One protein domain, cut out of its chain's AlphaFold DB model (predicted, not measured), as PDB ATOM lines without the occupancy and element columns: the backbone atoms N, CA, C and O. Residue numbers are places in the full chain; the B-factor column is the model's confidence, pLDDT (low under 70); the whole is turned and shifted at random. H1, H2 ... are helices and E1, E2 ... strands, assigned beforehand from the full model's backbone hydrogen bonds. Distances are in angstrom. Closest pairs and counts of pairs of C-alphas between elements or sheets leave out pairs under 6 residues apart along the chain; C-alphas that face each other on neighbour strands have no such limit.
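This is residues 412 to 563 of the 587 residues of an uncharacterized protein of Candidatus Rokubacteria bacterium (UniProt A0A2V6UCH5). Two twisted sheets lie face to face as a sandwich, a larger one of six strands, E3 E2 E1 E5 E9 E7, and a smaller one of four, E4 E10 E6 E8, with their strands running nearly in line along the longest axis. The short helix H1 sits where the chain passes from E3 to E4, and the chain then goes from one sheet to the other at each link from E4 on to E10. The printed part has 152 residues with one named helix and ten named strands, in the order E1 E2 E3 H1 E4 E5 E6 E7 E8 E9 E10, and its class is mostly strand. The larger sheet is mixed and the smaller one antiparallel throughout. The whole is compact, with a radius of gyration of the C-alphas of 15.0 A, and elongated, with spans of 49 by 32 by 29 A.

In the larger sheet, E1 is residues 422 to 429, 19.4 A long, and begins at C-alpha 422 (33.526, -2.884, -54.130). E2 is residues 433 to 437 and E3 residues 448 to 452. E5, residues 473 to 481, is 25.5 A long; E9, residues 534 to 542, is 23.5 A; E7, residues 503 to 509, is 19.6 A. In the smaller sheet, E4 is residues 461 to 468, 21.7 A long, E6 residues 487 to 495, 26.4 A, and E8 residues 525 to 530. E10, residues 550 to 560, is the longest strand by residues, 32.4 A from end to end, and ends at C-alpha 560 (27.499, -8.522, -30.253). H1 is residues 455 to 458.

The larger sheet runs E3 E2 E1 E5 E9 E7, with E3 and E7 as edge strands. E1 and E5 are parallel at 16 degrees, with N 426 and O 477 2.8 A apart, within hydrogen-bond range. E1, E2 and E3 form a meander, each strand the antiparallel neighbour of the one before, through the hairpins E1 and E2 and E2 and E3; N 427 and O 434 are 2.8 A apart, and N 435 and O 450 2.8 A. E5 and E9 are antiparallel at 166 degrees, with N 476 and O 539 2.8 A apart. E9 and E7 are antiparallel at 167 degrees, with N 506 and O 538 2.9 A apart. The smaller sheet runs E4 E10 E6 E8, with E4 and E8 as edge strands. Across it, within hydrogen-bond range, N 464 and O 554 of the antiparallel neighbours E4 and E10 are 2.8 A apart, N 492 and O 555 of the antiparallel neighbours E10 and E6 are 2.9 A apart, and N 489 and O 527 of the antiparallel neighbours E6 and E8 are 2.8 A apart. The parts of the sandwich that face each other are 9.2 A centre to centre, and their planes are 8 degrees apart. E6 and E9 are near each other, while E2 and E3 are apart from E4, E6, E8 and E10. H1 only grazes the larger sheet, with residues 455 to 458, and is not on the smaller one. H1 is too short for an O i to N i+4 pair, and its one O i to N i+3 pair is not within range.

The C-alphas farthest apart, those of Asn 547 and Ala 563, are 49.7 A apart. The printed part has no cut. The one long link, E7 to E8, is residues 510 to 524; in it residues 518 to 519 form a short antiparallel pairing with residues 504 to 505 of E7. The mean pLDDT of the printed part is 92.0, and residues 561 to 563 are under 70.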
ATOM      1  N   VAL A 412      36.083  10.091 -50.541       94.50
ATOM      2  CA  VAL A 412      35.252  11.231 -50.092       94.50
ATOM      3  C   VAL A 412      34.203  11.611 -51.139       94.50
ATOM      4  O   VAL A 412      33.122  12.079 -50.788       94.50
ATOM      5  N   HIS A 413      34.504  11.428 -52.424       92.75
ATOM      6  CA  HIS A 413      33.617  11.806 -53.521       92.75
ATOM      7  C   HIS A 413      32.631  10.710 -53.942       92.75
ATOM      8  O   HIS A 413      31.552  11.042 -54.445       92.75
ATOM      9  N   ALA A 414      32.989   9.438 -53.737       92.88
ATOM     10  CA  ALA A 414      32.225   8.275 -54.186       92.88
ATOM     11  C   ALA A 414      31.289   7.664 -53.122       92.88
ATOM     12  O   ALA A 414      30.360   6.940 -53.467       92.88
ATOM     13  N   LEU A 415      31.510   7.932 -51.833       93.12
ATOM     14  CA  LEU A 415      30.663   7.439 -50.738       93.12
ATOM     15  C   LEU A 415      29.600   8.492 -50.355       93.12
ATOM     16  O   LEU A 415      29.883   9.686 -50.439       93.12
ATOM     17  N   PRO A 416      28.383   8.107 -49.910       87.31
ATOM     18  CA  PRO A 416      27.967   6.804 -49.377       87.31
ATOM     19  C   PRO A 416      27.363   5.824 -50.396       87.31
ATOM     20  O   PRO A 416      26.817   4.811 -49.962       87.31
ATOM     21  N   GLU A 417      27.422   6.111 -51.697       84.81
ATOM     22  CA  GLU A 417      26.804   5.312 -52.767       84.81
ATOM     23  C   GLU A 417      27.874   4.524 -53.545       84.81
ATOM     24  O   GLU A 417      28.210   4.875 -54.677       84.81
ATOM     25  N   PRO A 418      28.469   3.470 -52.951       80.25
ATOM     26  CA  PRO A 418      29.449   2.665 -53.652       80.25
ATOM     27  C   PRO A 418      28.794   1.952 -54.838       80.25
ATOM     28  O   PRO A 418      27.773   1.279 -54.698       80.25
ATOM     29  N   GLY A 419      29.423   2.077 -56.002       81.69
ATOM     30  CA  GLY A 419      29.070   1.304 -57.184       81.69
ATOM     31  C   GLY A 419      29.609  -0.125 -57.109       81.69
ATOM     32  O   GLY A 419      30.079  -0.605 -56.075       81.69
ATOM     33  N   VAL A 420      29.618  -0.799 -58.256       85.19
ATOM     34  CA  VAL A 420      30.106  -2.185 -58.396       85.19
ATOM     35  C   VAL A 420      31.638  -2.335 -58.291       85.19
ATOM     36  O   VAL A 420      32.161  -3.420 -58.516       85.19
ATOM     37  N   TRP A 421      32.348  -1.273 -57.892       90.50
ATOM     38  CA  TRP A 421      33.791  -1.231 -57.616       90.50
ATOM     39  C   TRP A 421      34.188  -1.745 -56.213       90.50
ATOM     40  O   TRP A 421      35.367  -1.742 -55.858       90.50
ATOM     41  N   LEU A 422      33.228  -2.192 -55.391       92.81
ATOM     42  CA  LEU A 422      33.526  -2.884 -54.130       92.81
ATOM     43  C   LEU A 422      33.974  -4.328 -54.372       92.81
ATOM     44  O   LEU A 422      33.220  -5.131 -54.918       92.81
ATOM     45  N   GLN A 423      35.146  -4.686 -53.849       93.88
ATOM     46  CA  GLN A 423      35.696  -6.040 -53.901       93.88
ATOM     47  C   GLN A 423      34.890  -7.036 -53.058       93.88
ATOM     48  O   GLN A 423      34.757  -8.202 -53.429       93.88
ATOM     49  N   GLY A 424      34.335  -6.582 -51.934       94.44
ATOM     50  CA  GLY A 424      33.469  -7.397 -51.091       94.44
ATOM     51  C   GLY A 424      32.605  -6.578 -50.140       94.44
ATOM     52  O   GLY A 424      32.880  -5.411 -49.866       94.44
ATOM     53  N   ALA A 425      31.540  -7.190 -49.641       95.69
ATOM     54  CA  ALA A 425      30.596  -6.574 -48.720       95.69
ATOM     55  C   ALA A 425      30.140  -7.584 -47.664       95.69
ATOM     56  O   ALA A 425      29.895  -8.746 -47.984       95.69
ATOM     57  N   ILE A 426      29.985  -7.129 -46.423       97.06
ATOM     58  CA  ILE A 426      29.302  -7.850 -45.349       97.06
ATOM     59  C   ILE A 426      28.075  -7.036 -44.948       97.06
ATOM     60  O   ILE A 426      28.210  -5.900 -44.502       97.06
ATOM     61  N   THR A 427      26.887  -7.620 -45.042       96.44
ATOM     62  CA  THR A 427      25.640  -7.015 -44.561       96.44
ATOM     63  C   THR A 427      25.107  -7.855 -43.407       96.44
ATOM     64  O   THR A 427      24.623  -8.963 -43.627       96.44
ATOM     65  N   ASP A 428      25.209  -7.346 -42.177       95.25
ATOM     66  CA  ASP A 428      24.657  -8.002 -40.984       95.25
ATOM     67  C   ASP A 428      23.235  -7.498 -40.722       95.25
ATOM     68  O   ASP A 428      22.998  -6.293 -40.638       95.25
ATOM     69  N   ALA A 429      22.287  -8.423 -40.605       93.75
ATOM     70  CA  ALA A 429      20.861  -8.165 -40.449       93.75
ATOM     71  C   ALA A 429      20.285  -8.968 -39.269       93.75
ATOM     72  O   ALA A 429      20.958  -9.782 -38.620       93.75
ATOM     73  N   GLU A 430      19.010  -8.757 -38.950       90.62
ATOM     74  CA  GLU A 430      18.329  -9.640 -38.007       90.62
ATOM     75  C   GLU A 430      18.219 -11.061 -38.595       90.62
ATOM     76  O   GLU A 430      17.830 -11.253 -39.742       90.62
ATOM     77  N   GLY A 431      18.635 -12.076 -37.832       89.06
ATOM     78  CA  GLY A 431      18.629 -13.479 -38.276       89.06
ATOM     79  C   GLY A 431      19.716 -13.904 -39.283       89.06
ATOM     80  O   GLY A 431      20.097 -15.071 -39.251       89.06
ATOM     81  N   SER A 432      20.297 -13.008 -40.089       93.56
ATOM     82  CA  SER A 432      21.273 -13.379 -41.133       93.56
ATOM     83  C   SER A 432      22.462 -12.420 -41.290       93.56
ATOM     84  O   SER A 432      22.416 -11.264 -40.879       93.56
ATOM     85  N   THR A 433      23.543 -12.910 -41.902       96.19
ATOM     86  CA  THR A 433      24.686 -12.107 -42.362       96.19
ATOM     87  C   THR A 433      25.022 -12.516 -43.795       96.19
ATOM     88  O   THR A 433      25.397 -13.663 -44.039       96.19
ATOM     89  N   THR A 434      24.885 -11.597 -44.748       96.69
ATOM     90  CA  THR A 434      25.204 -11.837 -46.165       96.69
ATOM     91  C   THR A 434      26.611 -11.348 -46.470       96.69
ATOM     92  O   THR A 434      26.988 -10.253 -46.061       96.69
ATOM     93  N   ILE A 435      27.384 -12.149 -47.196       96.44
ATOM     94  CA  ILE A 435      28.754 -11.844 -47.602       96.44
ATOM     95  C   ILE A 435      28.837 -11.970 -49.118       96.44
ATOM     96  O   ILE A 435      28.567 -13.038 -49.667       96.44
ATOM     97  N   VAL A 436      29.218 -10.878 -49.772       94.31
ATOM     98  CA  VAL A 436      29.420 -10.785 -51.219       94.31
ATOM     99  C   VAL A 436      30.906 -10.594 -51.499       94.31
ATOM    100  O   VAL A 436      31.550  -9.781 -50.836       94.31
ATOM    101  N   THR A 437      31.431 -11.287 -52.507       92.62
ATOM    102  CA  THR A 437      32.801 -11.133 -53.013       92.62
ATOM    103  C   THR A 437      32.767 -11.071 -54.540       92.62
ATOM    104  O   THR A 437      32.224 -11.965 -55.190       92.62
ATOM    105  N   ARG A 438      33.341 -10.016 -55.123       87.94
ATOM    106  CA  ARG A 438      33.500  -9.839 -56.578       87.94
ATOM    107  C   ARG A 438      34.823 -10.448 -57.072       87.94
ATOM    108  O   ARG A 438      35.715 -10.676 -56.251       87.94
ATOM    109  N   PRO A 439      34.989 -10.686 -58.386       83.12
ATOM    110  CA  PRO A 439      36.297 -10.977 -58.974       83.12
ATOM    111  C   PRO A 439      37.310  -9.852 -58.746       83.12
ATOM    112  O   PRO A 439      36.955  -8.678 -58.669       83.12
ATOM    113  N   GLU A 440      38.592 -10.207 -58.677       78.25
ATOM    114  CA  GLU A 440      39.698  -9.247 -58.525       78.25
ATOM    115  C   GLU A 440      40.091  -8.533 -59.833       78.25
ATOM    116  O   GLU A 440      40.820  -7.540 -59.794       78.25
ATOM    117  N   GLN A 441      39.635  -9.014 -60.988       74.25
ATOM    118  CA  GLN A 441      39.958  -8.467 -62.309       74.25
ATOM    119  C   GLN A 441      38.743  -8.578 -63.248       74.25
ATOM    120  O   GLN A 441      37.908  -9.472 -63.047       74.25
ATOM    121  N   PRO A 442      38.634  -7.719 -64.284       74.88
ATOM    122  CA  PRO A 442      37.649  -7.893 -65.351       74.88
ATOM    123  C   PRO A 442      37.734  -9.302 -65.956       74.88
ATOM    124  O   PRO A 442      38.824  -9.838 -66.134       74.88
ATOM    125  N   GLY A 443      36.589  -9.924 -66.249       71.06
ATOM    126  CA  GLY A 443      36.541 -11.294 -66.789       71.06
ATOM    127  C   GLY A 443      36.875 -12.417 -65.790       71.06
ATOM    128  O   GLY A 443      36.844 -13.584 -66.169       71.06
ATOM    129  N   GLY A 444      37.162 -12.097 -64.522       73.19
ATOM    130  CA  GLY A 444      37.377 -13.091 -63.469       73.19
ATOM    131  C   GLY A 444      36.114 -13.877 -63.074       73.19
ATOM    132  O   GLY A 444      35.035 -13.713 -63.644       73.19
ATOM    133  N   ARG A 445      36.243 -14.731 -62.045       76.06
ATOM    134  CA  ARG A 445      35.136 -15.554 -61.509       76.06
ATOM    135  C   ARG A 445      33.886 -14.704 -61.201       76.06
ATOM    136  O   ARG A 445      34.037 -13.595 -60.696       76.06
ATOM    137  N   PRO A 446      32.661 -15.209 -61.435       82.12
ATOM    138  CA  PRO A 446      31.442 -14.454 -61.150       82.12
ATOM    139  C   PRO A 446      31.341 -14.064 -59.668       82.12
ATOM    140  O   PRO A 446      31.915 -14.725 -58.801       82.12
ATOM    141  N   GLU A 447      30.577 -13.003 -59.392       87.31
ATOM    142  CA  GLU A 447      30.261 -12.564 -58.029       87.31
ATOM    143  C   GLU A 447      29.729 -13.737 -57.194       87.31
ATOM    144  O   GLU A 447      28.764 -14.406 -57.569       87.31
ATOM    145  N   GLN A 448      30.360 -13.973 -56.046       89.94
ATOM    146  CA  GLN A 448      29.929 -14.969 -55.078       89.94
ATOM    147  C   GLN A 448      29.158 -14.277 -53.960       89.94
ATOM    148  O   GLN A 448      29.656 -13.333 -53.352       89.94
ATOM    149  N   SER A 449      27.964 -14.779 -53.660       93.62
ATOM    150  CA  SER A 449      27.153 -14.336 -52.530       93.62
ATOM    151  C   SER A 449      26.812 -15.537 -51.654       93.62
ATOM    152  O   SER A 449      26.378 -16.576 -52.156       93.62
ATOM    153  N   ARG A 450      27.027 -15.405 -50.344       95.00
ATOM    154  CA  ARG A 450      26.674 -16.409 -49.332       95.00
ATOM    155  C   ARG A 450      25.917 -15.744 -48.190       95.00
ATOM    156  O   ARG A 450      26.327 -14.690 -47.711       95.00
ATOM    157  N   THR A 451      24.853 -16.381 -47.716       95.88
ATOM    158  CA  THR A 451      24.074 -15.906 -46.565       95.88
ATOM    159  C   THR A 451      24.220 -16.895 -45.423       95.88
ATOM    160  O   THR A 451      23.868 -18.062 -45.565       95.88
ATOM    161  N   LEU A 452      24.737 -16.420 -44.294       94.56
ATOM    162  CA  LEU A 452      24.931 -17.193 -43.073       94.56
ATOM    163  C   LEU A 452      23.763 -16.919 -42.121       94.56
ATOM    164  O   LEU A 452      23.466 -15.760 -41.828       94.56
ATOM    165  N   THR A 453      23.107 -17.966 -41.623       93.75
ATOM    166  CA  THR A 453      22.022 -17.865 -40.626       93.75
ATOM    167  C   THR A 453      22.464 -18.332 -39.242       93.75
ATOM    168  O   THR A 453      22.034 -17.770 -38.234       93.75
ATOM    169  N   GLU A 454      23.369 -19.310 -39.179       92.75
ATOM    170  CA  GLU A 454      23.851 -19.885 -37.926       92.75
ATOM    171  C   GLU A 454      24.724 -18.902 -37.143       92.75
ATOM    172  O   GLU A 454      25.715 -18.372 -37.647       92.75
ATOM    173  N   ALA A 455      24.386 -18.670 -35.871       87.19
ATOM    174  CA  ALA A 455      25.059 -17.661 -35.050       87.19
ATOM    175  C   ALA A 455      26.574 -17.910 -34.902       87.19
ATOM    176  O   ALA A 455      27.350 -16.957 -34.870       87.19
ATOM    177  N   ALA A 456      26.999 -19.178 -34.852       88.25
ATOM    178  CA  ALA A 456      28.412 -19.551 -34.766       88.25
ATOM    179  C   ALA A 456      29.211 -19.182 -36.033       88.25
ATOM    180  O   ALA A 456      30.390 -18.852 -35.936       88.25
ATOM    181  N   GLU A 457      28.573 -19.204 -37.204       90.31
ATOM    182  CA  GLU A 457      29.196 -18.835 -38.480       90.31
ATOM    183  C   GLU A 457      29.122 -17.326 -38.722       90.31
ATOM    184  O   GLU A 457      30.071 -16.722 -39.212       90.31
ATOM    185  N   ARG A 458      28.012 -16.686 -38.339       91.62
ATOM    186  CA  ARG A 458      27.803 -15.239 -38.499       91.62
ATOM    187  C   ARG A 458      28.800 -14.395 -37.704       91.62
ATOM    188  O   ARG A 458      29.343 -13.433 -38.243       91.62
ATOM    189  N   PHE A 459      29.051 -14.767 -36.447       90.19
ATOM    190  CA  PHE A 459      29.935 -14.036 -35.526       90.19
ATOM    191  C   PHE A 459      31.359 -14.616 -35.459       90.19
ATOM    192  O   PHE A 459      32.089 -14.368 -34.500       90.19
ATOM    193  N   THR A 460      31.761 -15.389 -36.474       91.25
ATOM    194  CA  THR A 460      33.169 -15.748 -36.683       91.25
ATOM    195  C   THR A 460      33.948 -14.590 -37.319       91.25
ATOM    196  O   THR A 460      33.379 -13.573 -37.724       91.25
ATOM    197  N   THR A 461      35.263 -14.748 -37.434       94.81
ATOM    198  CA  THR A 461      36.116 -13.830 -38.196       94.81
ATOM    199  C   THR A 461      35.987 -14.118 -39.691       94.81
ATOM    200  O   THR A 461      36.358 -15.195 -40.155       94.81
ATOM    201  N   HIS A 462      35.499 -13.144 -40.457       95.94
ATOM    202  CA  HIS A 462      35.407 -13.223 -41.914       95.94
ATOM    203  C   HIS A 462      36.707 -12.737 -42.547       95.94
ATOM    204  O   HIS A 462      37.157 -11.635 -42.245       95.94
ATOM    205  N   THR A 463      37.296 -13.540 -43.431       96.06
ATOM    206  CA  THR A 463      38.595 -13.252 -44.055       96.06
ATOM    207  C   THR A 463      38.451 -13.053 -45.560       96.06
ATOM    208  O   THR A 463      37.842 -13.880 -46.238       96.06
ATOM    209  N   PHE A 464      39.075 -11.998 -46.080       95.56
ATOM    210  CA  PHE A 464      39.262 -11.736 -47.503       95.56
ATOM    211  C   PHE A 464      40.766 -11.696 -47.799       95.56
ATOM    212  O   PHE A 464      41.464 -10.784 -47.356       95.56
ATOM    213  N   GLY A 465      41.266 -12.693 -48.529       93.56
ATOM    214  CA  GLY A 465      42.586 -12.631 -49.154       93.56
ATOM    215  C   GLY A 465      42.456 -11.979 -50.526       93.56
ATOM    216  O   GLY A 465      41.568 -12.372 -51.276       93.56
ATOM    217  N   VAL A 466      43.294 -10.987 -50.832       92.31
ATOM    218  CA  VAL A 466      43.291 -10.271 -52.121       92.31
ATOM    219  C   VAL A 466      44.699  -9.883 -52.558       92.31
ATOM    220  O   VAL A 466      45.564  -9.608 -51.721       92.31
ATOM    221  N   THR A 467      44.918  -9.794 -53.869       93.12
ATOM    222  CA  THR A 467      46.150  -9.243 -54.445       93.12
ATOM    223  C   THR A 467      45.898  -7.826 -54.969       93.12
ATOM    224  O   THR A 467      44.920  -7.540 -55.664       93.12
ATOM    225  N   THR A 468      46.791  -6.906 -54.620       93.94
ATOM    226  CA  THR A 468      46.819  -5.526 -55.125       93.94
ATOM    227  C   THR A 468      48.076  -5.330 -55.951       93.94
ATOM    228  O   THR A 468      49.175  -5.369 -55.393       93.94
ATOM    229  N   GLY A 469      47.917  -5.083 -57.251       93.75
ATOM    230  CA  GLY A 469      49.021  -4.673 -58.117       93.75
ATOM    231  C   GLY A 469      49.534  -3.262 -57.794       93.75
ATOM    232  O   GLY A 469      49.030  -2.625 -56.856       93.75
ATOM    233  N   PRO A 470      50.525  -2.744 -58.534       95.56
ATOM    234  CA  PRO A 470      51.147  -1.465 -58.223       95.56
ATOM    235  C   PRO A 470      50.163  -0.298 -58.311       95.56
ATOM    236  O   PRO A 470      49.452  -0.160 -59.307       95.56
ATOM    237  N   LEU A 471      50.137   0.551 -57.281       96.81
ATOM    238  CA  LEU A 471      49.242   1.717 -57.190       96.81
ATOM    239  C   LEU A 471      47.751   1.362 -57.381       96.81
ATOM    240  O   LEU A 471      47.011   2.038 -58.101       96.81
ATOM    241  N   THR A 472      47.311   0.288 -56.715       96.81
ATOM    242  CA  THR A 472      45.915  -0.188 -56.698       96.81
ATOM    243  C   THR A 472      45.351  -0.277 -55.279       96.81
ATOM    244  O   THR A 472      46.076  -0.205 -54.284       96.81
ATOM    245  N   ALA A 473      44.037  -0.452 -55.172       96.94
ATOM    246  CA  ALA A 473      43.305  -0.602 -53.931       96.94
ATOM    247  C   ALA A 473      42.096  -1.540 -54.071       96.94
ATOM    248  O   ALA A 473      41.436  -1.616 -55.108       96.94
ATOM    249  N   ARG A 474      41.768  -2.221 -52.971       96.06
ATOM    250  CA  ARG A 474      40.576  -3.062 -52.813       96.06
ATOM    251  C   ARG A 474      39.685  -2.436 -51.757       96.06
ATOM    252  O   ARG A 474      40.132  -2.219 -50.629       96.06
ATOM    253  N   VAL A 475      38.436  -2.143 -52.115       96.75
ATOM    254  CA  VAL A 475      37.483  -1.521 -51.188       96.75
ATOM    255  C   VAL A 475      36.398  -2.504 -50.784       96.75
ATOM    256  O   VAL A 475      35.774  -3.143 -51.624       96.75
ATOM    257  N   PHE A 476      36.171  -2.597 -49.482       97.50
ATOM    258  CA  PHE A 476      35.203  -3.475 -48.848       97.50
ATOM    259  C   PHE A 476      34.181  -2.656 -48.063       97.50
ATOM    260  O   PHE A 476      34.479  -1.532 -47.649       97.50
ATOM    261  N   SER A 477      32.998  -3.214 -47.813       97.44
ATOM    262  CA  SER A 477      31.991  -2.607 -46.935       97.44
ATOM    263  C   SER A 477      31.515  -3.553 -45.829       97.44
ATOM    264  O   SER A 477      31.501  -4.772 -45.983       97.44
ATOM    265  N   VAL A 478      31.102  -2.972 -44.704       97.56
ATOM    266  CA  VAL A 478      30.378  -3.635 -43.614       97.56
ATOM    267  C   VAL A 478      29.147  -2.784 -43.311       97.56
ATOM    268  O   VAL A 478      29.286  -1.595 -43.027       97.56
ATOM    269  N   GLN A 479      27.945  -3.342 -43.422       96.00
ATOM    270  CA  GLN A 479      26.679  -2.602 -43.435       96.00
ATOM    271  C   GLN A 479      25.645  -3.212 -42.483       96.00
ATOM    272  O   GLN A 479      25.597  -4.427 -42.299       96.00
ATOM    273  N   ALA A 480      24.789  -2.365 -41.907       93.88
ATOM    274  CA  ALA A 480      23.643  -2.793 -41.108       93.88
ATOM    275  C   ALA A 480      22.385  -2.959 -41.978       93.88
ATOM    276  O   ALA A 480      21.820  -1.979 -42.461       93.88
ATOM    277  N   GLY A 481      21.901  -4.191 -42.116       87.62
ATOM    278  CA  GLY A 481      20.656  -4.549 -42.799       87.62
ATOM    279  C   GLY A 481      19.438  -4.556 -41.871       87.62
ATOM    280  O   GLY A 481      18.713  -5.543 -41.837       87.62
ATOM    281  N   GLY A 482      19.231  -3.493 -41.085       82.06
ATOM    282  CA  GLY A 482      18.119  -3.415 -40.123       82.06
ATOM    283  C   GLY A 482      18.358  -4.232 -38.849       82.06
ATOM    284  O   GLY A 482      17.615  -5.160 -38.542       82.06
ATOM    285  N   LEU A 483      19.417  -3.899 -38.108       85.06
ATOM    286  CA  LEU A 483      19.762  -4.553 -36.845       85.06
ATOM    287  C   LEU A 483      18.936  -4.006 -35.669       85.06
ATOM    288  O   LEU A 483      18.892  -2.798 -35.445       85.06
ATOM    289  N   SER A 484      18.338  -4.908 -34.889       82.81
ATOM    290  CA  SER A 484      17.663  -4.617 -33.616       82.81
ATOM    291  C   SER A 484      18.659  -4.380 -32.469       82.81
ATOM    292  O   SER A 484      18.549  -3.396 -31.735       82.81
ATOM    293  N   ASP A 485      19.668  -5.248 -32.359       84.88
ATOM    294  CA  ASP A 485      20.812  -5.111 -31.452       84.88
ATOM    295  C   ASP A 485      22.049  -4.573 -32.196       84.88
ATOM    296  O   ASP A 485      22.379  -5.090 -33.265       84.88
ATOM    297  N   PRO A 486      22.795  -3.602 -31.633       89.19
ATOM    298  CA  PRO A 486      24.022  -3.109 -32.245       89.19
ATOM    299  C   PRO A 486      25.159  -4.143 -32.235       89.19
ATOM    300  O   PRO A 486      25.444  -4.768 -31.207       89.19
ATOM    301  N   THR A 487      25.869  -4.231 -33.358       92.38
ATOM    302  CA  THR A 487      27.065  -5.068 -33.543       92.38
ATOM    303  C   THR A 487      28.321  -4.183 -33.506       92.38
ATOM    304  O   THR A 487      28.354  -3.112 -34.108       92.38
ATOM    305  N   ASP A 488      29.368  -4.602 -32.799       95.12
ATOM    306  CA  ASP A 488      30.702  -4.005 -32.900       95.12
ATOM    307  C   ASP A 488      31.484  -4.713 -34.026       95.12
ATOM    308  O   ASP A 488      31.347  -5.922 -34.221       95.12
ATOM    309  N   VAL A 489      32.294  -3.964 -34.774       97.25
ATOM    310  CA  VAL A 489      33.094  -4.449 -35.908       97.25
ATOM    311  C   VAL A 489      34.574  -4.279 -35.582       97.25
ATOM    312  O   VAL A 489      35.045  -3.150 -35.423       97.25
ATOM    313  N   ASP A 490      35.310  -5.383 -35.526       97.50
ATOM    314  CA  ASP A 490      36.760  -5.390 -35.339       97.50
ATOM    315  C   ASP A 490      37.450  -5.714 -36.670       97.50
ATOM    316  O   ASP A 490      37.208  -6.756 -37.280       97.50
ATOM    317  N   ILE A 491      38.289  -4.789 -37.140       98.25
ATOM    318  CA  ILE A 491      38.990  -4.865 -38.427       98.25
ATOM    319  C   ILE A 491      40.477  -5.081 -38.160       98.25
ATOM    320  O   ILE A 491      41.074  -4.281 -37.435       98.25
ATOM    321  N   HIS A 492      41.100  -6.064 -38.806       98.06
ATOM    322  CA  HIS A 492      42.558  -6.179 -38.891       98.06
ATOM    323  C   HIS A 492      42.996  -6.390 -40.340       98.06
ATOM    324  O   HIS A 492      42.292  -7.012 -41.131       98.06
ATOM    325  N   LEU A 493      44.180  -5.887 -40.679       98.25
ATOM    326  CA  LEU A 493      44.778  -6.038 -41.997       98.25
ATOM    327  C   LEU A 493      46.216  -6.536 -41.863       98.25
ATOM    328  O   LEU A 493      47.000  -5.992 -41.079       98.25
ATOM    329  N   LYS A 494      46.570  -7.545 -42.661       97.69
ATOM    330  CA  LYS A 494      47.959  -7.960 -42.868       97.69
ATOM    331  C   LYS A 494      48.379  -7.712 -44.309       97.69
ATOM    332  O   LYS A 494      47.590  -7.944 -45.217       97.69
ATOM    333  N   GLU A 495      49.631  -7.328 -44.497       95.75
ATOM    334  CA  GLU A 495      50.347  -7.263 -45.770       95.75
ATOM    335  C   GLU A 495      51.443  -8.325 -45.743       95.75
ATOM    336  O   GLU A 495      52.263  -8.341 -44.824       95.75
ATOM    337  N   ASN A 496      51.444  -9.245 -46.708       92.75
ATOM    338  CA  ASN A 496      52.429 -10.330 -46.811       92.75
ATOM    339  C   ASN A 496      52.637 -11.098 -45.477       92.75
ATOM    340  O   ASN A 496      53.739 -11.517 -45.139       92.75
ATOM    341  N   GLY A 497      51.559 -11.258 -44.696       90.38
ATOM    342  CA  GLY A 497      51.547 -11.929 -43.387       90.38
ATOM    343  C   GLY A 497      51.831 -11.040 -42.164       90.38
ATOM    344  O   GLY A 497      51.506 -11.448 -41.048       90.38
ATOM    345  N   ALA A 498      52.358  -9.825 -42.336       94.94
ATOM    346  CA  ALA A 498      52.643  -8.882 -41.251       94.94
ATOM    347  C   ALA A 498      51.505  -7.864 -41.059       94.94
ATOM    348  O   ALA A 498      50.904  -7.417 -42.027       94.94
ATOM    349  N   ALA A 499      51.203  -7.465 -39.821       95.06
ATOM    350  CA  ALA A 499      50.187  -6.441 -39.563       95.06
ATOM    351  C   ALA A 499      50.597  -5.080 -40.162       95.06
ATOM    352  O   ALA A 499      51.745  -4.662 -40.018       95.06
ATOM    353  N   THR A 500      49.658  -4.382 -40.805       96.06
ATOM    354  CA  THR A 500      49.913  -3.149 -41.577       96.06
ATOM    355  C   THR A 500      48.901  -2.049 -41.243       96.06
ATOM    356  O   THR A 500      47.858  -2.311 -40.648       96.06
ATOM    357  N   ASP A 501      49.188  -0.803 -41.623       96.44
ATOM    358  CA  ASP A 501      48.237   0.315 -41.562       96.44
ATOM    359  C   ASP A 501      47.825   0.841 -42.951       96.44
ATOM    360  O   ASP A 501      47.155   1.873 -43.044       96.44
ATOM    361  N   HIS A 502      48.174   0.120 -44.026       97.12
ATOM    362  CA  HIS A 502      47.892   0.453 -45.430       97.12
ATOM    363  C   HIS A 502      46.415   0.263 -45.834       97.12
ATOM    364  O   HIS A 502      46.073  -0.405 -46.811       97.12
ATOM    365  N   ALA A 503      45.512   0.879 -45.068       98.12
ATOM    366  CA  ALA A 503      44.118   1.049 -45.438       98.12
ATOM    367  C   ALA A 503      43.522   2.369 -44.940       98.12
ATOM    368  O   ALA A 503      43.881   2.889 -43.879       98.12
ATOM    369  N   TRP A 504      42.532   2.866 -45.679       98.50
ATOM    370  CA  TRP A 504      41.610   3.894 -45.209       98.50
ATOM    371  C   TRP A 504      40.333   3.264 -44.664       98.50
ATOM    372  O   TRP A 504      39.768   2.362 -45.277       98.50
ATOM    373  N   VAL A 505      39.849   3.775 -43.534       98.44
ATOM    374  CA  VAL A 505      38.560   3.406 -42.945       98.44
ATOM    375  C   VAL A 505      37.634   4.618 -42.988       98.44
ATOM    376  O   VAL A 505      37.978   5.693 -42.493       98.44
ATOM    377  N   VAL A 506      36.448   4.434 -43.562       98.31
ATOM    378  CA  VAL A 506      35.382   5.440 -43.670       98.31
ATOM    379  C   VAL A 506      34.182   4.947 -42.877       98.31
ATOM    380  O   VAL A 506      33.791   3.794 -43.023       98.31
ATOM    381  N   VAL A 507      33.576   5.796 -42.050       97.56
ATOM    382  CA  VAL A 507      32.407   5.428 -41.233       97.56
ATOM    383  C   VAL A 507      31.232   6.324 -41.610       97.56
ATOM    384  O   VAL A 507      31.335   7.547 -41.506       97.56
ATOM    385  N   ALA A 508      30.109   5.735 -42.026       96.62
ATOM    386  CA  ALA A 508      28.849   6.454 -42.172       96.62
ATOM    387  C   ALA A 508      28.049   6.409 -40.860       96.62
ATOM    388  O   ALA A 508      27.659   5.315 -40.437       96.62
ATOM    389  N   PRO A 509      27.742   7.564 -40.237       95.00
ATOM    390  CA  PRO A 509      26.704   7.633 -39.211       95.00
ATOM    391  C   PRO A 509      25.342   7.182 -39.770       95.00
ATOM    392  O   PRO A 509      25.159   7.114 -40.986       95.00
ATOM    393  N   MET A 510      24.385   6.874 -38.888       92.38
ATOM    394  CA  MET A 510      23.000   6.595 -39.306       92.38
ATOM    395  C   MET A 510      22.444   7.741 -40.162       92.38
ATOM    396  O   MET A 510      22.038   7.512 -41.300       92.38
ATOM    397  N   ASP A 511      22.563   8.974 -39.666       88.62
ATOM    398  CA  ASP A 511      22.091  10.190 -40.327       88.62
ATOM    399  C   ASP A 511      23.257  11.047 -40.836       88.62
ATOM    400  O   ASP A 511      24.272  11.205 -40.159       88.62
ATOM    401  N   GLY A 512      23.101  11.639 -42.024       87.19
ATOM    402  CA  GLY A 512      24.101  12.521 -42.638       87.19
ATOM    403  C   GLY A 512      25.109  11.820 -43.560       87.19
ATOM    404  O   GLY A 512      24.860  10.729 -44.090       87.19
ATOM    405  N   THR A 513      26.234  12.498 -43.802       90.69
ATOM    406  CA  THR A 513      27.302  12.088 -44.728       90.69
ATOM    407  C   THR A 513      28.361  11.209 -44.049       90.69
ATOM    408  O   THR A 513      28.534  11.283 -42.829       90.69
ATOM    409  N   PRO A 514      29.110  10.386 -44.811       94.88
ATOM    410  CA  PRO A 514      30.286   9.692 -44.295       94.88
ATOM    411  C   PRO A 514      31.302  10.639 -43.648       94.88
ATOM    412  O   PRO A 514      31.515  11.761 -44.107       94.88
ATOM    413  N   GLN A 515      31.953  10.163 -42.588       94.88
ATOM    414  CA  GLN A 515      33.094  10.843 -41.975       94.88
ATOM    415  C   GLN A 515      34.300  10.820 -42.925       94.88
ATOM    416  O   GLN A 515      34.435   9.908 -43.738       94.88
ATOM    417  N   ALA A 516      35.210  11.790 -42.794       93.75
ATOM    418  CA  ALA A 516      36.444  11.804 -43.578       93.75
ATOM    419  C   ALA A 516      37.256  10.500 -43.373       93.75
ATOM    420  O   ALA A 516      37.349  10.029 -42.233       93.75
ATOM    421  N   PRO A 517      37.872   9.923 -44.428       97.44
ATOM    422  CA  PRO A 517      38.653   8.700 -44.295       97.44
ATOM    423  C   PRO A 517      39.818   8.886 -43.319       97.44
ATOM    424  O   PRO A 517      40.590   9.845 -43.414       97.44
ATOM    425  N   ARG A 518      39.948   7.940 -42.385       96.75
ATOM    426  CA  ARG A 518      41.015   7.890 -41.376       96.75
ATOM    427  C   ARG A 518      41.862   6.639 -41.569       96.75
ATOM    428  O   ARG A 518      41.340   5.611 -41.994       96.75
ATOM    429  N   LYS A 519      43.163   6.723 -41.285       96.69
ATOM    430  CA  LYS A 519      44.075   5.592 -41.498       96.69
ATOM    431  C   LYS A 519      43.697   4.431 -40.571       96.69
ATOM    432  O   LYS A 519      43.268   4.658 -39.433       96.69
ATOM    433  N   HIS A 520      43.850   3.206 -41.061       97.31
ATOM    434  CA  HIS A 520      43.827   2.003 -40.238       97.31
ATOM    435  C   HIS A 520      44.935   2.065 -39.169       97.31
ATOM    436  O   HIS A 520      45.806   2.936 -39.185       97.31
ATOM    437  N   ARG A 521      44.893   1.154 -38.199       95.94
ATOM    438  CA  ARG A 521      45.919   1.020 -37.159       95.94
ATOM    439  C   ARG A 521      46.480  -0.389 -37.235       95.94
ATOM    440  O   ARG A 521      45.692  -1.325 -37.231       95.94
ATOM    441  N   VAL A 522      47.804  -0.528 -37.168       92.06
ATOM    442  CA  VAL A 522      48.512  -1.825 -37.172       92.06
ATOM    443  C   VAL A 522      47.940  -2.820 -36.145       92.06
ATOM    444  O   VAL A 522      47.826  -4.008 -36.415       92.06
ATOM    445  N   GLY A 523      47.520  -2.339 -34.969       88.00
ATOM    446  CA  GLY A 523      46.894  -3.164 -33.922       88.00
ATOM    447  C   GLY A 523      45.413  -3.516 -34.139       88.00
ATOM    448  O   GLY A 523      44.812  -4.116 -33.255       88.00
ATOM    449  N   GLY A 524      44.813  -3.130 -35.267       95.44
ATOM    450  CA  GLY A 524      43.384  -3.255 -35.556       95.44
ATOM    451  C   GLY A 524      42.586  -1.959 -35.359       95.44
ATOM    452  O   GLY A 524      42.969  -1.047 -34.622       95.44
ATOM    453  N   THR A 525      41.445  -1.856 -36.041       97.38
ATOM    454  CA  THR A 525      40.484  -0.749 -35.914       97.38
ATOM    455  C   THR A 525      39.129  -1.285 -35.483       97.38
ATOM    456  O   THR A 525      38.449  -1.939 -36.266       97.38
ATOM    457  N   LYS A 526      38.721  -0.938 -34.260       96.94
ATOM    458  CA  LYS A 526      37.379  -1.208 -33.748       96.94
ATOM    459  C   LYS A 526      36.405  -0.087 -34.111       96.94
ATOM    460  O   LYS A 526      36.714   1.093 -33.917       96.94
ATOM    461  N   ILE A 527      35.224  -0.461 -34.589       96.56
ATOM    462  CA  ILE A 527      34.057   0.403 -34.783       96.56
ATOM    463  C   ILE A 527      32.935  -0.131 -33.893       96.56
ATOM    464  O   ILE A 527      32.507  -1.267 -34.059       96.56
ATOM    465  N   GLU A 528      32.455   0.662 -32.941       94.69
ATOM    466  CA  GLU A 528      31.368   0.229 -32.055       94.69
ATOM    467  C   GLU A 528      29.996   0.622 -32.619       94.69
ATOM    468  O   GLU A 528      29.870   1.596 -33.360       94.69
ATOM    469  N   GLN A 529      28.948  -0.096 -32.215       93.06
ATOM    470  CA  GLN A 529      27.550   0.301 -32.439       93.06
ATOM    471  C   GLN A 529      27.095   0.412 -33.918       93.06
ATOM    472  O   GLN A 529      26.275   1.279 -34.257       93.06
ATOM    473  N   LEU A 530      27.549  -0.491 -34.795       94.19
ATOM    474  CA  LEU A 530      26.951  -0.683 -36.124       94.19
ATOM    475  C   LEU A 530      25.458  -1.033 -35.976       94.19
ATOM    476  O   LEU A 530      25.074  -1.802 -35.097       94.19
ATOM    477  N   GLY A 531      24.609  -0.426 -36.805       92.25
ATOM    478  CA  GLY A 531      23.147  -0.529 -36.741       92.25
ATOM    479  C   GLY A 531      22.468   0.472 -35.802       92.25
ATOM    480  O   GLY A 531      21.260   0.660 -35.905       92.25
ATOM    481  N   LYS A 532      23.222   1.158 -34.927       92.31
ATOM    482  CA  LYS A 532      22.670   2.149 -33.982       92.31
ATOM    483  C   LYS A 532      23.303   3.535 -34.087       92.31
ATOM    484  O   LYS A 532      22.587   4.528 -34.062       92.31
ATOM    485  N   GLN A 533      24.629   3.618 -34.166       93.38
ATOM    486  CA  GLN A 533      25.352   4.879 -34.393       93.38
ATOM    487  C   GLN A 533      25.843   4.993 -35.835       93.38
ATOM    488  O   GLN A 533      25.949   6.099 -36.369       93.38
ATOM    489  N   HIS A 534      26.131   3.859 -36.475       95.31
ATOM    490  CA  HIS A 534      26.728   3.794 -37.802       95.31
ATOM    491  C   HIS A 534      25.938   2.845 -38.705       95.31
ATOM    492  O   HIS A 534      25.639   1.725 -38.296       95.31
ATOM    493  N   ARG A 535      25.620   3.274 -39.931       95.31
ATOM    494  CA  ARG A 535      24.916   2.435 -40.921       95.31
ATOM    495  C   ARG A 535      25.865   1.588 -41.763       95.31
ATOM    496  O   ARG A 535      25.497   0.499 -42.195       95.31
ATOM    497  N   ALA A 536      27.078   2.091 -41.993       96.50
ATOM    498  CA  ALA A 536      28.087   1.425 -42.800       96.50
ATOM    499  C   ALA A 536      29.513   1.820 -42.394       96.50
ATOM    500  O   ALA A 536      29.761   2.922 -41.897       96.50
ATOM    501  N   VAL A 537      30.450   0.926 -42.676       97.81
ATOM    502  CA  VAL A 537      31.895   1.139 -42.646       97.81
ATOM    503  C   VAL A 537      32.445   0.708 -44.001       97.81
ATOM    504  O   VAL A 537      32.051  -0.340 -44.505       97.81
ATOM    505  N   TRP A 538      33.360   1.479 -44.583       98.31
ATOM    506  CA  TRP A 538      34.139   1.060 -45.749       98.31
ATOM    507  C   TRP A 538      35.617   0.986 -45.403       98.31
ATOM    508  O   TRP A 538      36.117   1.779 -44.602       98.31
ATOM    509  N   ILE A 539      36.299   0.022 -46.006       98.31
ATOM    510  CA  ILE A 539      37.697  -0.312 -45.745       98.31
ATOM    511  C   ILE A 539      38.385  -0.394 -47.101       98.31
ATOM    512  O   ILE A 539      38.067  -1.278 -47.887       98.31
ATOM    513  N   ALA A 540      39.295   0.526 -47.394       97.88
ATOM    514  CA  ALA A 540      40.043   0.558 -48.645       97.88
ATOM    515  C   ALA A 540      41.503   0.197 -48.370       97.88
ATOM    516  O   ALA A 540      42.274   1.069 -47.968       97.88
ATOM    517  N   ALA A 541      41.861  -1.076 -48.542       97.81
ATOM    518  CA  ALA A 541      43.247  -1.542 -48.474       97.81
ATOM    519  C   ALA A 541      43.974  -1.149 -49.762       97.81
ATOM    520  O   ALA A 541      43.411  -1.312 -50.845       97.81
ATOM    521  N   PHE A 542      45.188  -0.609 -49.659       97.50
ATOM    522  CA  PHE A 542      45.885  -0.008 -50.795       97.50
ATOM    523  C   PHE A 542      47.346  -0.432 -50.897       97.50
ATOM    524  O   PHE A 542      48.034  -0.616 -49.899       97.50
ATOM    525  N   ASN A 543      47.842  -0.528 -52.123       96.88
ATOM    526  CA  ASN A 543      49.252  -0.685 -52.425       96.88
ATOM    527  C   ASN A 543      49.807   0.643 -52.948       96.88
ATOM    528  O   ASN A 543      49.416   1.091 -54.022       96.88
ATOM    529  N   SER A 544      50.711   1.274 -52.199       93.88
ATOM    530  CA  SER A 544      51.444   2.468 -52.647       93.88
ATOM    531  C   SER A 544      52.808   2.145 -53.268       93.88
ATOM    532  O   SER A 544      53.550   3.062 -53.606       93.88
ATOM    533  N   ASP A 545      53.168   0.868 -53.413       94.25
ATOM    534  CA  ASP A 545      54.355   0.447 -54.157       94.25
ATOM    535  C   ASP A 545      54.095   0.605 -55.672       94.25
ATOM    536  O   ASP A 545      53.073   0.108 -56.160       94.25
ATOM    537  N   PRO A 546      54.961   1.310 -56.425       92.75
ATOM    538  CA  PRO A 546      54.830   1.457 -57.873       92.75
ATOM    539  C   PRO A 546      55.434   0.293 -58.674       92.75
ATOM    540  O   PRO A 546      55.281   0.256 -59.887       92.75
ATOM    541  N   ASN A 547      56.103  -0.669 -58.035       88.50
ATOM    542  CA  ASN A 547      56.859  -1.704 -58.741       88.50
ATOM    543  C   ASN A 547      56.355  -3.123 -58.459       88.50
ATOM    544  O   ASN A 547      56.462  -3.986 -59.326       88.50
ATOM    545  N   ALA A 548      55.829  -3.382 -57.257       90.62
ATOM    546  CA  ALA A 548      55.516  -4.737 -56.805       90.62
ATOM    547  C   ALA A 548      54.076  -4.914 -56.308       90.62
ATOM    548  O   ALA A 548      53.550  -4.095 -55.549       90.62
ATOM    549  N   ASP A 549      53.484  -6.055 -56.659       93.62
ATOM    550  CA  ASP A 549      52.239  -6.558 -56.080       93.62
ATOM    551  C   ASP A 549      52.381  -6.785 -54.563       93.62
ATOM    552  O   ASP A 549      53.441  -7.177 -54.062       93.62
ATOM    553  N   LYS A 550      51.282  -6.603 -53.825       94.00
ATOM    554  CA  LYS A 550      51.157  -6.975 -52.405       94.00
ATOM    555  C   LYS A 550      49.989  -7.930 -52.211       94.00
ATOM    556  O   LYS A 550      48.960  -7.803 -52.878       94.00
ATOM    557  N   ARG A 551      50.128  -8.857 -51.261       96.06
ATOM    558  CA  ARG A 551      49.038  -9.729 -50.811       96.06
ATOM    559  C   ARG A 551      48.497  -9.210 -49.490       96.06
ATOM    560  O   ARG A 551      49.242  -9.120 -48.513       96.06
ATOM    561  N   TYR A 552      47.206  -8.906 -49.460       96.50
ATOM    562  CA  TYR A 552      46.514  -8.458 -48.260       96.50
ATOM    563  C   TYR A 552      45.575  -9.537 -47.723       96.50
ATOM    564  O   TYR A 552      44.833 -10.165 -48.474       96.50
ATOM    565  N   GLU A 553      45.585  -9.711 -46.404       97.69
ATOM    566  CA  GLU A 553      44.593 -10.488 -45.660       97.69
ATOM    567  C   GLU A 553      43.802  -9.510 -44.787       97.69
ATOM    568  O   GLU A 553      44.297  -9.031 -43.763       97.69
ATOM    569  N   LEU A 554      42.587  -9.173 -45.222       98.12
ATOM    570  CA  LEU A 554      41.635  -8.378 -44.451       98.12
ATOM    571  C   LEU A 554      40.769  -9.321 -43.619       98.12
ATOM    572  O   LEU A 554      40.064 -10.162 -44.176       98.12
ATOM    573  N   THR A 555      40.764  -9.143 -42.302       97.94
ATOM    574  CA  THR A 555      39.853  -9.852 -41.403       97.94
ATOM    575  C   THR A 555      38.871  -8.889 -40.745       97.94
ATOM    576  O   THR A 555      39.234  -7.803 -40.286       97.94
ATOM    577  N   VAL A 556      37.600  -9.290 -40.719       97.88
ATOM    578  CA  VAL A 556      36.490  -8.545 -40.121       97.88
ATOM    579  C   VAL A 556      35.738  -9.477 -39.179       97.88
ATOM    580  O   VAL A 556      35.107 -10.437 -39.621       97.88
ATOM    581  N   ALA A 557      35.790  -9.197 -37.881       96.38
ATOM    582  CA  ALA A 557      34.998  -9.894 -36.876       96.38
ATOM    583  C   ALA A 557      33.771  -9.059 -36.486       96.38
ATOM    584  O   ALA A 557      33.846  -7.833 -36.361       96.38
ATOM    585  N   LEU A 558      32.638  -9.737 -36.291       94.25
ATOM    586  CA  LEU A 558      31.379  -9.143 -35.845       94.25
ATOM    587  C   LEU A 558      31.088  -9.600 -34.413       94.25
ATOM    588  O   LEU A 558      30.871 -10.786 -34.174       94.25
ATOM    589  N   ALA A 559      31.052  -8.669 -33.464       89.25
ATOM    590  CA  ALA A 559      30.860  -8.964 -32.049       89.25
ATOM    591  C   ALA A 559      29.590  -8.294 -31.508       89.25
ATOM    592  O   ALA A 559      29.480  -7.069 -31.469       89.25
ATOM    593  N   ARG A 560      28.627  -9.079 -31.014       81.38
ATOM    594  CA  ARG A 560      27.499  -8.522 -30.253       81.38
ATOM    595  C   ARG A 560      27.897  -8.296 -28.803       81.38
ATOM    596  O   ARG A 560      28.398  -9.200 -28.133       81.38
ATOM    597  N   LYS A 561      27.609  -7.104 -28.282       63.09
ATOM    598  CA  LYS A 561      27.792  -6.799 -26.860       63.09
ATOM    599  C   LYS A 561      26.774  -7.610 -26.057       63.09
ATOM    600  O   LYS A 561      25.580  -7.330 -26.116       63.09
ATOM    601  N   ALA A 562      27.239  -8.634 -25.342       47.50
ATOM    602  CA  ALA A 562      26.366  -9.518 -24.576       47.50
ATOM    603  C   ALA A 562      25.467  -8.709 -23.625       47.50
ATOM    604  O   ALA A 562      25.958  -7.892 -22.843       47.50
ATOM    605  N   ALA A 563      24.153  -8.945 -23.689       38.06
ATOM    606  CA  ALA A 563      23.198  -8.269 -22.822       38.06
ATOM    607  C   ALA A 563      23.556  -8.514 -21.348       38.06
ATOM    608  O   ALA A 563      23.647  -9.663 -20.905       38.06
TER     609      ALA A 563